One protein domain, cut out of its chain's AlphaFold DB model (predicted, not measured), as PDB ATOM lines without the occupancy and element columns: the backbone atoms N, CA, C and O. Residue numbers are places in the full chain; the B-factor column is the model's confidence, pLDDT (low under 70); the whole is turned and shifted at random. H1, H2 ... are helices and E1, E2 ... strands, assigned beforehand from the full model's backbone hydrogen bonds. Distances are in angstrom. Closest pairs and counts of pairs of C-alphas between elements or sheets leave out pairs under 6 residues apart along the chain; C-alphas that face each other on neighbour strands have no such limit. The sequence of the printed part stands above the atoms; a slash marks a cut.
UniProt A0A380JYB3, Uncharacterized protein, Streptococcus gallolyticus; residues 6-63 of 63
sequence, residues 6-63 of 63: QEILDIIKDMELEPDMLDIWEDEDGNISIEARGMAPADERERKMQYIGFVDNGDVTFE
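Overview. This is residues 6 to 63 of the 63 residues of an uncharacterized protein of Streptococcus gallolyticus (UniProt A0A380JYB3). A strongly twisted sheet of four strands, built of the two hairpins E1-E2 and E3-E4, has helix H1 packed across one face. The very short helix H2 only grazes the sheet, near the beginning of E3 and far from H1. The printed part has 58 residues, with H1, E1, E2, H2, E3 and E4 following one another along the chain; the sheet's order is E2, E1, E3, E4, all antiparallel. The class is mixed, helices and strands, and the whole is compact and rounded, with a radius of gyration of the C-alphas of 10.5 A and spans of 29 by 22 by 20 A.

Arrangement. H1, residues 6 to 14, is on the sheet at a height of 8.0 A over it. It lies over E1, residues 22 to 26, and runs across the strands, at 75 degrees to E1 on the local plane. The closest C-alphas of H1 and E2, residues 32 to 36, are those of Ile 12 and Ile 34, 7.4 A apart. E1 and E2 form a hairpin, with N 23 and O 35 within hydrogen-bond range at 2.7 A. H2, residues 44 to 47, only grazes the sheet, and it is apart from H1. The closest C-alphas of H2 and E3, residues 50 to 56, are those of Glu 44 and Gln 50, 7.6 A apart. E2, H2 and E3 make a split strand-helix-strand unit, two strands running the same way with E1 between them in the sheet; its crossover is right-handed. E3 is antiparallel to E1, with N 24 and O 53 at 2.8 A and N 52 and O 24 at 2.9 A, both within hydrogen-bond range. E3 and E4, residues 59 to 62, form the second hairpin, with N 54 and O 61 within hydrogen-bond range at 2.8 A. The edge strands E2 and E4 are apart. In H1 every O i to N i+4 pair is within hydrogen-bond range; H2 is too short for such a pair, and its one O i to N i+3 pair is not within range.

Along the chain. H1 begins at C-alpha 6, (4.083, -13.261, -43.658), and measures 12.2 A from first to last C-alpha. E1 measures 13.4 A, E2 13.5 A, H2 5.6 A and E4 10.1 A. E3, the longest strand, measures 18.6 A from C-alpha 50, (6.037, 5.729, -48.683). E4 ends at C-alpha 62, (1.791, -4.591, -52.425).

Size, cuts and confidence. The two C-alphas farthest apart, those of Glu 46 and Asn 57, are 29.9 A apart. The printed part has no cut, and no link is long. The mean pLDDT of the printed part is 95.0, and no printed residue is under 70.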
ATOM      1  N   GLN A   6       4.036 -12.687 -45.005       95.50
ATOM      2  CA  GLN A   6       4.083 -13.261 -43.658       95.50
ATOM      3  C   GLN A   6       4.712 -12.297 -42.644       95.50
ATOM      4  O   GLN A   6       4.204 -12.182 -41.535       95.50
ATOM      5  N   GLU A   7       5.772 -11.577 -43.024       95.50
ATOM      6  CA  GLU A   7       6.404 -10.581 -42.147       95.50
ATOM      7  C   GLU A   7       5.443  -9.435 -41.811       95.50
ATOM      8  O   GLU A   7       5.376  -9.020 -40.657       95.50
ATOM      9  N   ILE A   8       4.648  -8.961 -42.776       96.62
ATOM     10  CA  ILE A   8       3.622  -7.941 -42.516       96.62
ATOM     11  C   ILE A   8       2.560  -8.467 -41.545       96.62
ATOM     12  O   ILE A   8       2.214  -7.782 -40.583       96.62
ATOM     13  N   LEU A   9       2.058  -9.684 -41.761       96.56
ATOM     14  CA  LEU A   9       1.046 -10.286 -40.888       96.56
ATOM     15  C   LEU A   9       1.571 -10.526 -39.466       96.56
ATOM     16  O   LEU A   9       0.825 -10.344 -38.500       96.56
ATOM     17  N   ASP A  10       2.845 -10.888 -39.327       96.69
ATOM     18  CA  ASP A  10       3.497 -11.039 -38.028       96.69
ATOM     19  C   ASP A  10       3.613  -9.683 -37.307       96.69
ATOM     20  O   ASP A  10       3.267  -9.597 -36.129       96.69
ATOM     21  N   ILE A  11       3.980  -8.603 -38.015       95.38
ATOM     22  CA  ILE A  11       4.009  -7.235 -37.458       95.38
ATOM     23  C   ILE A  11       2.616  -6.808 -36.976       95.38
ATOM     24  O   ILE A  11       2.478  -6.329 -35.852       95.38
ATOM     25  N   ILE A  12       1.573  -7.007 -37.790       95.94
ATOM     26  CA  ILE A  12       0.181  -6.664 -37.432       95.94
ATOM     27  C   ILE A  12      -0.237  -7.378 -36.146       95.94
ATOM     28  O   ILE A  12      -0.827  -6.773 -35.249       95.94
ATOM     29  N   LYS A  13       0.098  -8.666 -36.048       95.62
ATOM     30  CA  LYS A  13      -0.202  -9.487 -34.879       95.62
ATOM     31  C   LYS A  13       0.548  -9.015 -33.635       95.62
ATOM     32  O   LYS A  13      -0.058  -8.961 -32.566       95.62
ATOM     33  N   ASP A  14       1.824  -8.665 -33.761       96.31
ATOM     34  CA  ASP A  14       2.637  -8.142 -32.657       96.31
ATOM     35  C   ASP A  14       2.152  -6.760 -32.184       96.31
ATOM     36  O   ASP A  14       2.296  -6.422 -31.009       96.31
ATOM     37  N   MET A  15       1.528  -5.983 -33.075       93.75
ATOM     38  CA  MET A  15       0.847  -4.720 -32.761       93.75
ATOM     39  C   MET A  15      -0.565  -4.908 -32.177       93.75
ATOM     40  O   MET A  15      -1.223  -3.917 -31.865       93.75
ATOM     41  N   GLU A  16      -1.035  -6.153 -32.032       94.88
ATOM     42  CA  GLU A  16      -2.391  -6.500 -31.582       94.88
ATOM     43  C   GLU A  16      -3.506  -5.861 -32.439       94.88
ATOM     44  O   GLU A  16      -4.594  -5.557 -31.945       94.88
ATOM     45  N   LEU A  17      -3.246  -5.664 -33.737       93.00
ATOM     46  CA  LEU A  17      -4.210  -5.135 -34.702       93.00
ATOM     47  C   LEU A  17      -4.988  -6.265 -35.392       93.00
ATOM     48  O   LEU A  17      -4.479  -7.368 -35.602       93.00
ATOM     49  N   GLU A  18      -6.228  -5.981 -35.791       94.44
ATOM     50  CA  GLU A  18      -6.967  -6.863 -36.696       94.44
ATOM     51  C   GLU A  18      -6.449  -6.657 -38.128       94.44
ATOM     52  O   GLU A  18      -6.355  -5.507 -38.556       94.44
ATOM     53  N   PRO A  19      -6.118  -7.721 -38.886       93.75
ATOM     54  CA  PRO A  19      -5.585  -7.617 -40.246       93.75
ATOM     55  C   PRO A  19      -6.688  -7.276 -41.264       93.75
ATOM     56  O   PRO A  19      -6.858  -7.960 -42.269       93.75
ATOM     57  N   ASP A  20      -7.473  -6.240 -40.991       94.75
ATOM     58  CA  ASP A  20      -8.568  -5.777 -41.831       94.75
ATOM     59  C   ASP A  20      -8.495  -4.260 -41.997       94.75
ATOM     60  O   ASP A  20      -8.298  -3.521 -41.033       94.75
ATOM     61  N   MET A  21      -8.648  -3.796 -43.237       96.25
ATOM     62  CA  MET A  21      -8.578  -2.377 -43.591       96.25
ATOM     63  C   MET A  21      -7.342  -1.645 -43.014       96.25
ATOM     64  O   MET A  21      -7.481  -0.573 -42.422       96.25
ATOM     65  N   LEU A  22      -6.131  -2.182 -43.217       97.81
ATOM     66  CA  LEU A  22      -4.859  -1.549 -42.820       97.81
ATOM     67  C   LEU A  22      -3.981  -1.114 -44.006       97.81
ATOM     68  O   LEU A  22      -3.816  -1.874 -44.956       97.81
ATOM     69  N   ASP A  23      -3.386   0.070 -43.962       97.44
ATOM     70  CA  ASP A  23      -2.393   0.542 -44.935       97.44
ATOM     71  C   ASP A  23      -0.974   0.293 -44.432       97.44
ATOM     72  O   ASP A  23      -0.689   0.435 -43.242       97.44
ATOM     73  N   ILE A  24      -0.080  -0.059 -45.355       97.19
ATOM     74  CA  ILE A  24       1.316  -0.388 -45.080       97.19
ATOM     75  C   ILE A  24       2.199   0.718 -45.647       97.19
ATOM     76  O   ILE A  24       2.174   1.015 -46.847       97.19
ATOM     77  N   TRP A  25       3.027   1.283 -44.780       96.75
ATOM     78  CA  TRP A  25       3.965   2.344 -45.108       96.75
ATOM     79  C   TRP A  25       5.390   1.908 -44.776       96.75
ATOM     80  O   TRP A  25       5.613   1.268 -43.752       96.75
ATOM     81  N   GLU A  26       6.359   2.271 -45.613       95.75
ATOM     82  CA  GLU A  26       7.776   1.935 -45.440       95.75
ATOM     83  C   GLU A  26       8.660   3.181 -45.600       95.75
ATOM     84  O   GLU A  26       8.453   3.980 -46.513       95.75
ATOM     85  N   ASP A  27       9.651   3.369 -44.723       94.88
ATOM     86  CA  ASP A  27      10.671   4.418 -44.881       94.88
ATOM     87  C   ASP A  27      11.920   3.944 -45.655       94.88
ATOM     88  O   ASP A  27      12.080   2.771 -46.000       94.88
ATOM     89  N   GLU A  28      12.843   4.868 -45.954       92.75
ATOM     90  CA  GLU A  28      14.073   4.568 -46.713       92.75
ATOM     91  C   GLU A  28      14.930   3.468 -46.041       92.75
ATOM     92  O   GLU A  28      15.566   2.653 -46.730       92.75
ATOM     93  N   ASP A  29      14.884   3.391 -44.707       92.69
ATOM     94  CA  ASP A  29      15.609   2.417 -43.886       92.69
ATOM     95  C   ASP A  29      14.918   1.040 -43.846       92.69
ATOM     96  O   ASP A  29      15.548   0.039 -43.503       92.69
ATOM     97  N   GLY A  30      13.669   0.952 -44.308       91.56
ATOM     98  CA  GLY A  30      12.871  -0.272 -44.358       91.56
ATOM     99  C   GLY A  30      12.031  -0.527 -43.110       91.56
ATOM    100  O   GLY A  30      11.586  -1.655 -42.899       91.56
ATOM    101  N   ASN A  31      11.824   0.487 -42.269       93.19
ATOM    102  CA  ASN A  31      10.915   0.374 -41.137       93.19
ATOM    103  C   ASN A  31       9.468   0.505 -41.613       93.19
ATOM    104  O   ASN A  31       9.152   1.381 -42.420       93.19
ATOM    105  N   ILE A  32       8.595  -0.317 -41.037       94.44
ATOM    106  CA  ILE A  32       7.174  -0.365 -41.371       94.44
ATOM    107  C   ILE A  32       6.353   0.472 -40.384       94.44
ATOM    108  O   ILE A  32       6.610   0.446 -39.180       94.44
ATOM    109  N   SER A  33       5.358   1.191 -40.903       95.56
ATOM    110  CA  SER A  33       4.219   1.696 -40.134       95.56
ATOM    111  C   SER A  33       2.935   1.108 -40.698       95.56
ATOM    112  O   SER A  33       2.796   0.961 -41.915       95.56
ATOM    113  N   ILE A  34       2.007   0.768 -39.810       96.12
ATOM    114  CA  ILE A  34       0.716   0.188 -40.167       96.12
ATOM    115  C   ILE A  34      -0.374   1.081 -39.605       96.12
ATOM    116  O   ILE A  34      -0.441   1.299 -38.398       96.12
ATOM    117  N   GLU A  35      -1.219   1.589 -40.493       96.62
ATOM    118  CA  GLU A  35      -2.267   2.554 -40.164       96.62
ATOM    119  C   GLU A  35      -3.630   2.043 -40.621       96.62
ATOM    120  O   GLU A  35      -3.723   1.155 -41.463       96.62
ATOM    121  N   ALA A  36      -4.717   2.615 -40.107       95.38
ATOM    122  CA  ALA A  36      -6.041   2.344 -40.662       95.38
ATOM    123  C   ALA A  36      -6.131   2.816 -42.128       95.38
ATOM    124  O   ALA A  36      -5.555   3.841 -42.492       95.38
ATOM    125  N   ARG A  37      -6.902   2.104 -42.959       95.31
ATOM    126  CA  ARG A  37      -7.120   2.397 -44.388       95.31
ATOM    127  C   ARG A  37      -7.447   3.874 -44.619       95.31
ATOM    128  O   ARG A  37      -8.424   4.403 -44.086       95.31
ATOM    129  N   GLY A  38      -6.656   4.525 -45.465       93.62
ATOM    130  CA  GLY A  38      -6.780   5.940 -45.806       93.62
ATOM    131  C   GLY A  38      -6.140   6.904 -44.802       93.62
ATOM    132  O   GLY A  38      -6.305   8.115 -44.960       93.62
ATOM    133  N   MET A  39      -5.426   6.409 -43.786       94.38
ATOM    134  CA  MET A  39      -4.610   7.225 -42.886       94.38
ATOM    135  C   MET A  39      -3.125   7.094 -43.227       94.38
ATOM    136  O   MET A  39      -2.628   6.014 -43.532       94.38
ATOM    137  N   ALA A  40      -2.421   8.221 -43.153       94.38
ATOM    138  CA  ALA A  40      -0.969   8.259 -43.227       94.38
ATOM    139  C   ALA A  40      -0.370   8.309 -41.809       94.38
ATOM    140  O   ALA A  40      -0.994   8.910 -40.923       94.38
ATOM    141  N   PRO A  41       0.832   7.745 -41.591       94.81
ATOM    142  CA  PRO A  41       1.528   7.829 -40.314       94.81
ATOM    143  C   PRO A  41       1.730   9.284 -39.879       94.81
ATOM    144  O   PRO A  41       1.999  10.166 -40.697       94.81
ATOM    145  N   ALA A  42       1.643   9.561 -38.577       93.12
ATOM    146  CA  ALA A  42       1.797  10.927 -38.061       93.12
ATOM    147  C   ALA A  42       3.174  11.544 -38.390       93.12
ATOM    148  O   ALA A  42       3.302  12.761 -38.536       93.12
ATOM    149  N   ASP A  43       4.191  10.697 -38.522       91.44
ATOM    150  CA  ASP A  43       5.583  11.003 -38.840       91.44
ATOM    151  C   ASP A  43       5.938  10.767 -40.324       91.44
ATOM    152  O   ASP A  43       7.117  10.844 -40.682       91.44
ATOM    153  N   GLU A  44       4.946  10.567 -41.209       92.44
ATOM    154  CA  GLU A  44       5.114  10.288 -42.650       92.44
ATOM    155  C   GLU A  44       6.168  11.201 -43.295       92.44
ATOM    156  O   GLU A  44       7.105  10.738 -43.945       92.44
ATOM    157  N   ARG A  45       6.060  12.519 -43.080       91.19
ATOM    158  CA  ARG A  45       6.971  13.508 -43.685       91.19
ATOM    159  C   ARG A  45       8.364  13.513 -43.072       91.19
ATOM    160  O   ARG A  45       9.330  13.767 -43.785       91.19
ATOM    161  N   GLU A  46       8.463  13.296 -41.765       93.69
ATOM    162  CA  GLU A  46       9.738  13.346 -41.041       93.69
ATOM    163  C   GLU A  46      10.599  12.130 -41.377       93.69
ATOM    164  O   GLU A  46      11.810  12.260 -41.564       93.69
ATOM    165  N   ARG A  47       9.957  10.969 -41.537       92.81
ATOM    166  CA  ARG A  47      10.605   9.703 -41.896       92.81
ATOM    167  C   ARG A  47      10.579   9.393 -43.387       92.81
ATOM    168  O   ARG A  47      11.143   8.390 -43.801       92.81
ATOM    169  N   LYS A  48       9.967  10.264 -44.198       94.75
ATOM    170  CA  LYS A  48       9.756  10.068 -45.642       94.75
ATOM    171  C   LYS A  48       9.099   8.717 -45.955       94.75
ATOM    172  O   LYS A  48       9.540   8.004 -46.857       94.75
ATOM    173  N   MET A  49       8.081   8.358 -45.184       96.19
ATOM    174  CA  MET A  49       7.382   7.098 -45.394       96.19
ATOM    175  C   MET A  49       6.681   7.109 -46.751       96.19
ATOM    176  O   MET A  49       6.133   8.123 -47.183       96.19
ATOM    177  N   GLN A  50       6.719   5.971 -47.426       95.75
ATOM    178  CA  GLN A  50       6.037   5.729 -48.683       95.75
ATOM    179  C   GLN A  50       4.981   4.665 -48.456       95.75
ATOM    180  O   GLN A  50       5.237   3.661 -47.799       95.75
ATOM    181  N   TYR A  51       3.798   4.882 -49.009       95.88
ATOM    182  CA  TYR A  51       2.786   3.844 -49.075       95.88
ATOM    183  C   TYR A  51       3.279   2.723 -50.002       95.88
ATOM    184  O   TYR A  51       3.718   3.005 -51.120       95.88
ATOM    185  N   ILE A  52       3.227   1.476 -49.532       95.94
ATOM    186  CA  ILE A  52       3.724   0.305 -50.277       95.94
ATOM    187  C   ILE A  52       2.668  -0.782 -50.482       95.94
ATOM    188  O   ILE A  52       2.946  -1.777 -51.148       95.94
ATOM    189  N   GLY A  53       1.480  -0.638 -49.892       96.38
ATOM    190  CA  GLY A  53       0.449  -1.659 -49.975       96.38
ATOM    191  C   GLY A  53      -0.574  -1.591 -48.855       96.38
ATOM    192  O   GLY A  53      -0.611  -0.650 -48.066       96.38
ATOM    193  N   PHE A  54      -1.401  -2.624 -48.777       97.44
ATOM    194  CA  PHE A  54      -2.511  -2.694 -47.844       97.44
ATOM    195  C   PHE A  54      -2.834  -4.139 -47.444       97.44
ATOM    196  O   PHE A  54      -2.487  -5.085 -48.152       97.44
ATOM    197  N   VAL A  55      -3.526  -4.303 -46.313       97.44
ATOM    198  CA  VAL A  55      -4.045  -5.587 -45.813       97.44
ATOM    199  C   VAL A  55      -5.562  -5.544 -45.705       97.44
ATOM    200  O   VAL A  55      -6.115  -4.664 -45.045       97.44
ATOM    201  N   ASP A  56      -6.250  -6.469 -46.356       96.81
ATOM    202  CA  ASP A  56      -7.712  -6.558 -46.349       96.81
ATOM    203  C   ASP A  56      -8.127  -7.988 -46.004       96.81
ATOM    204  O   ASP A  56      -7.756  -8.922 -46.708       96.81
ATOM    205  N   ASN A  57      -8.848  -8.172 -44.895       95.19
ATOM    206  CA  ASN A  57      -9.264  -9.492 -44.408       95.19
ATOM    207  C   ASN A  57      -8.138 -10.559 -44.351       95.19
ATOM    208  O   ASN A  57      -8.380 -11.742 -44.591       95.19
ATOM    209  N   GLY A  58      -6.914 -10.157 -43.998       94.19
ATOM    210  CA  GLY A  58      -5.734 -11.025 -43.922       94.19
ATOM    211  C   GLY A  58      -4.929 -11.154 -45.215       94.19
ATOM    212  O   GLY A  58      -3.823 -11.681 -45.161       94.19
ATOM    213  N   ASP A  59      -5.428 -10.642 -46.341       96.56
ATOM    214  CA  ASP A  59      -4.719 -10.667 -47.620       96.56
ATOM    215  C   ASP A  59      -3.837  -9.421 -47.765       96.56
ATOM    216  O   ASP A  59      -4.324  -8.288 -47.699       96.56
ATOM    217  N   VAL A  60      -2.535  -9.619 -47.988       96.69
ATOM    218  CA  VAL A  60      -1.566  -8.528 -48.179       96.69
ATOM    219  C   VAL A  60      -1.374  -8.254 -49.669       96.69
ATOM    220  O   VAL A  60      -0.984  -9.132 -50.436       96.69
ATOM    221  N   THR A  61      -1.599  -7.009 -50.084       96.50
ATOM    222  CA  THR A  61      -1.355  -6.541 -51.453       96.50
ATOM    223  C   THR A  61      -0.307  -5.441 -51.443       96.50
ATOM    224  O   THR A  61      -0.458  -4.457 -50.728       96.50
ATOM    225  N   PHE A  62       0.730  -5.585 -52.264       94.81
ATOM    226  CA  PHE A  62       1.791  -4.591 -52.425       94.81
ATOM    227  C   PHE A  62       1.670  -3.856 -53.769       94.81
ATOM    228  O   PHE A  62       1.235  -4.460 -54.756       94.81
ATOM    229  N   GLU A  63       2.094  -2.590 -53.810       90.31
ATOM    230  CA  GLU A  63       2.148  -1.743 -55.019       90.31
ATOM    231  C   GLU A  63       3.554  -1.612 -55.633       90.31
ATOM    232  O   GLU A  63       4.570  -1.729 -54.904       90.31
TER     233      GLU A  63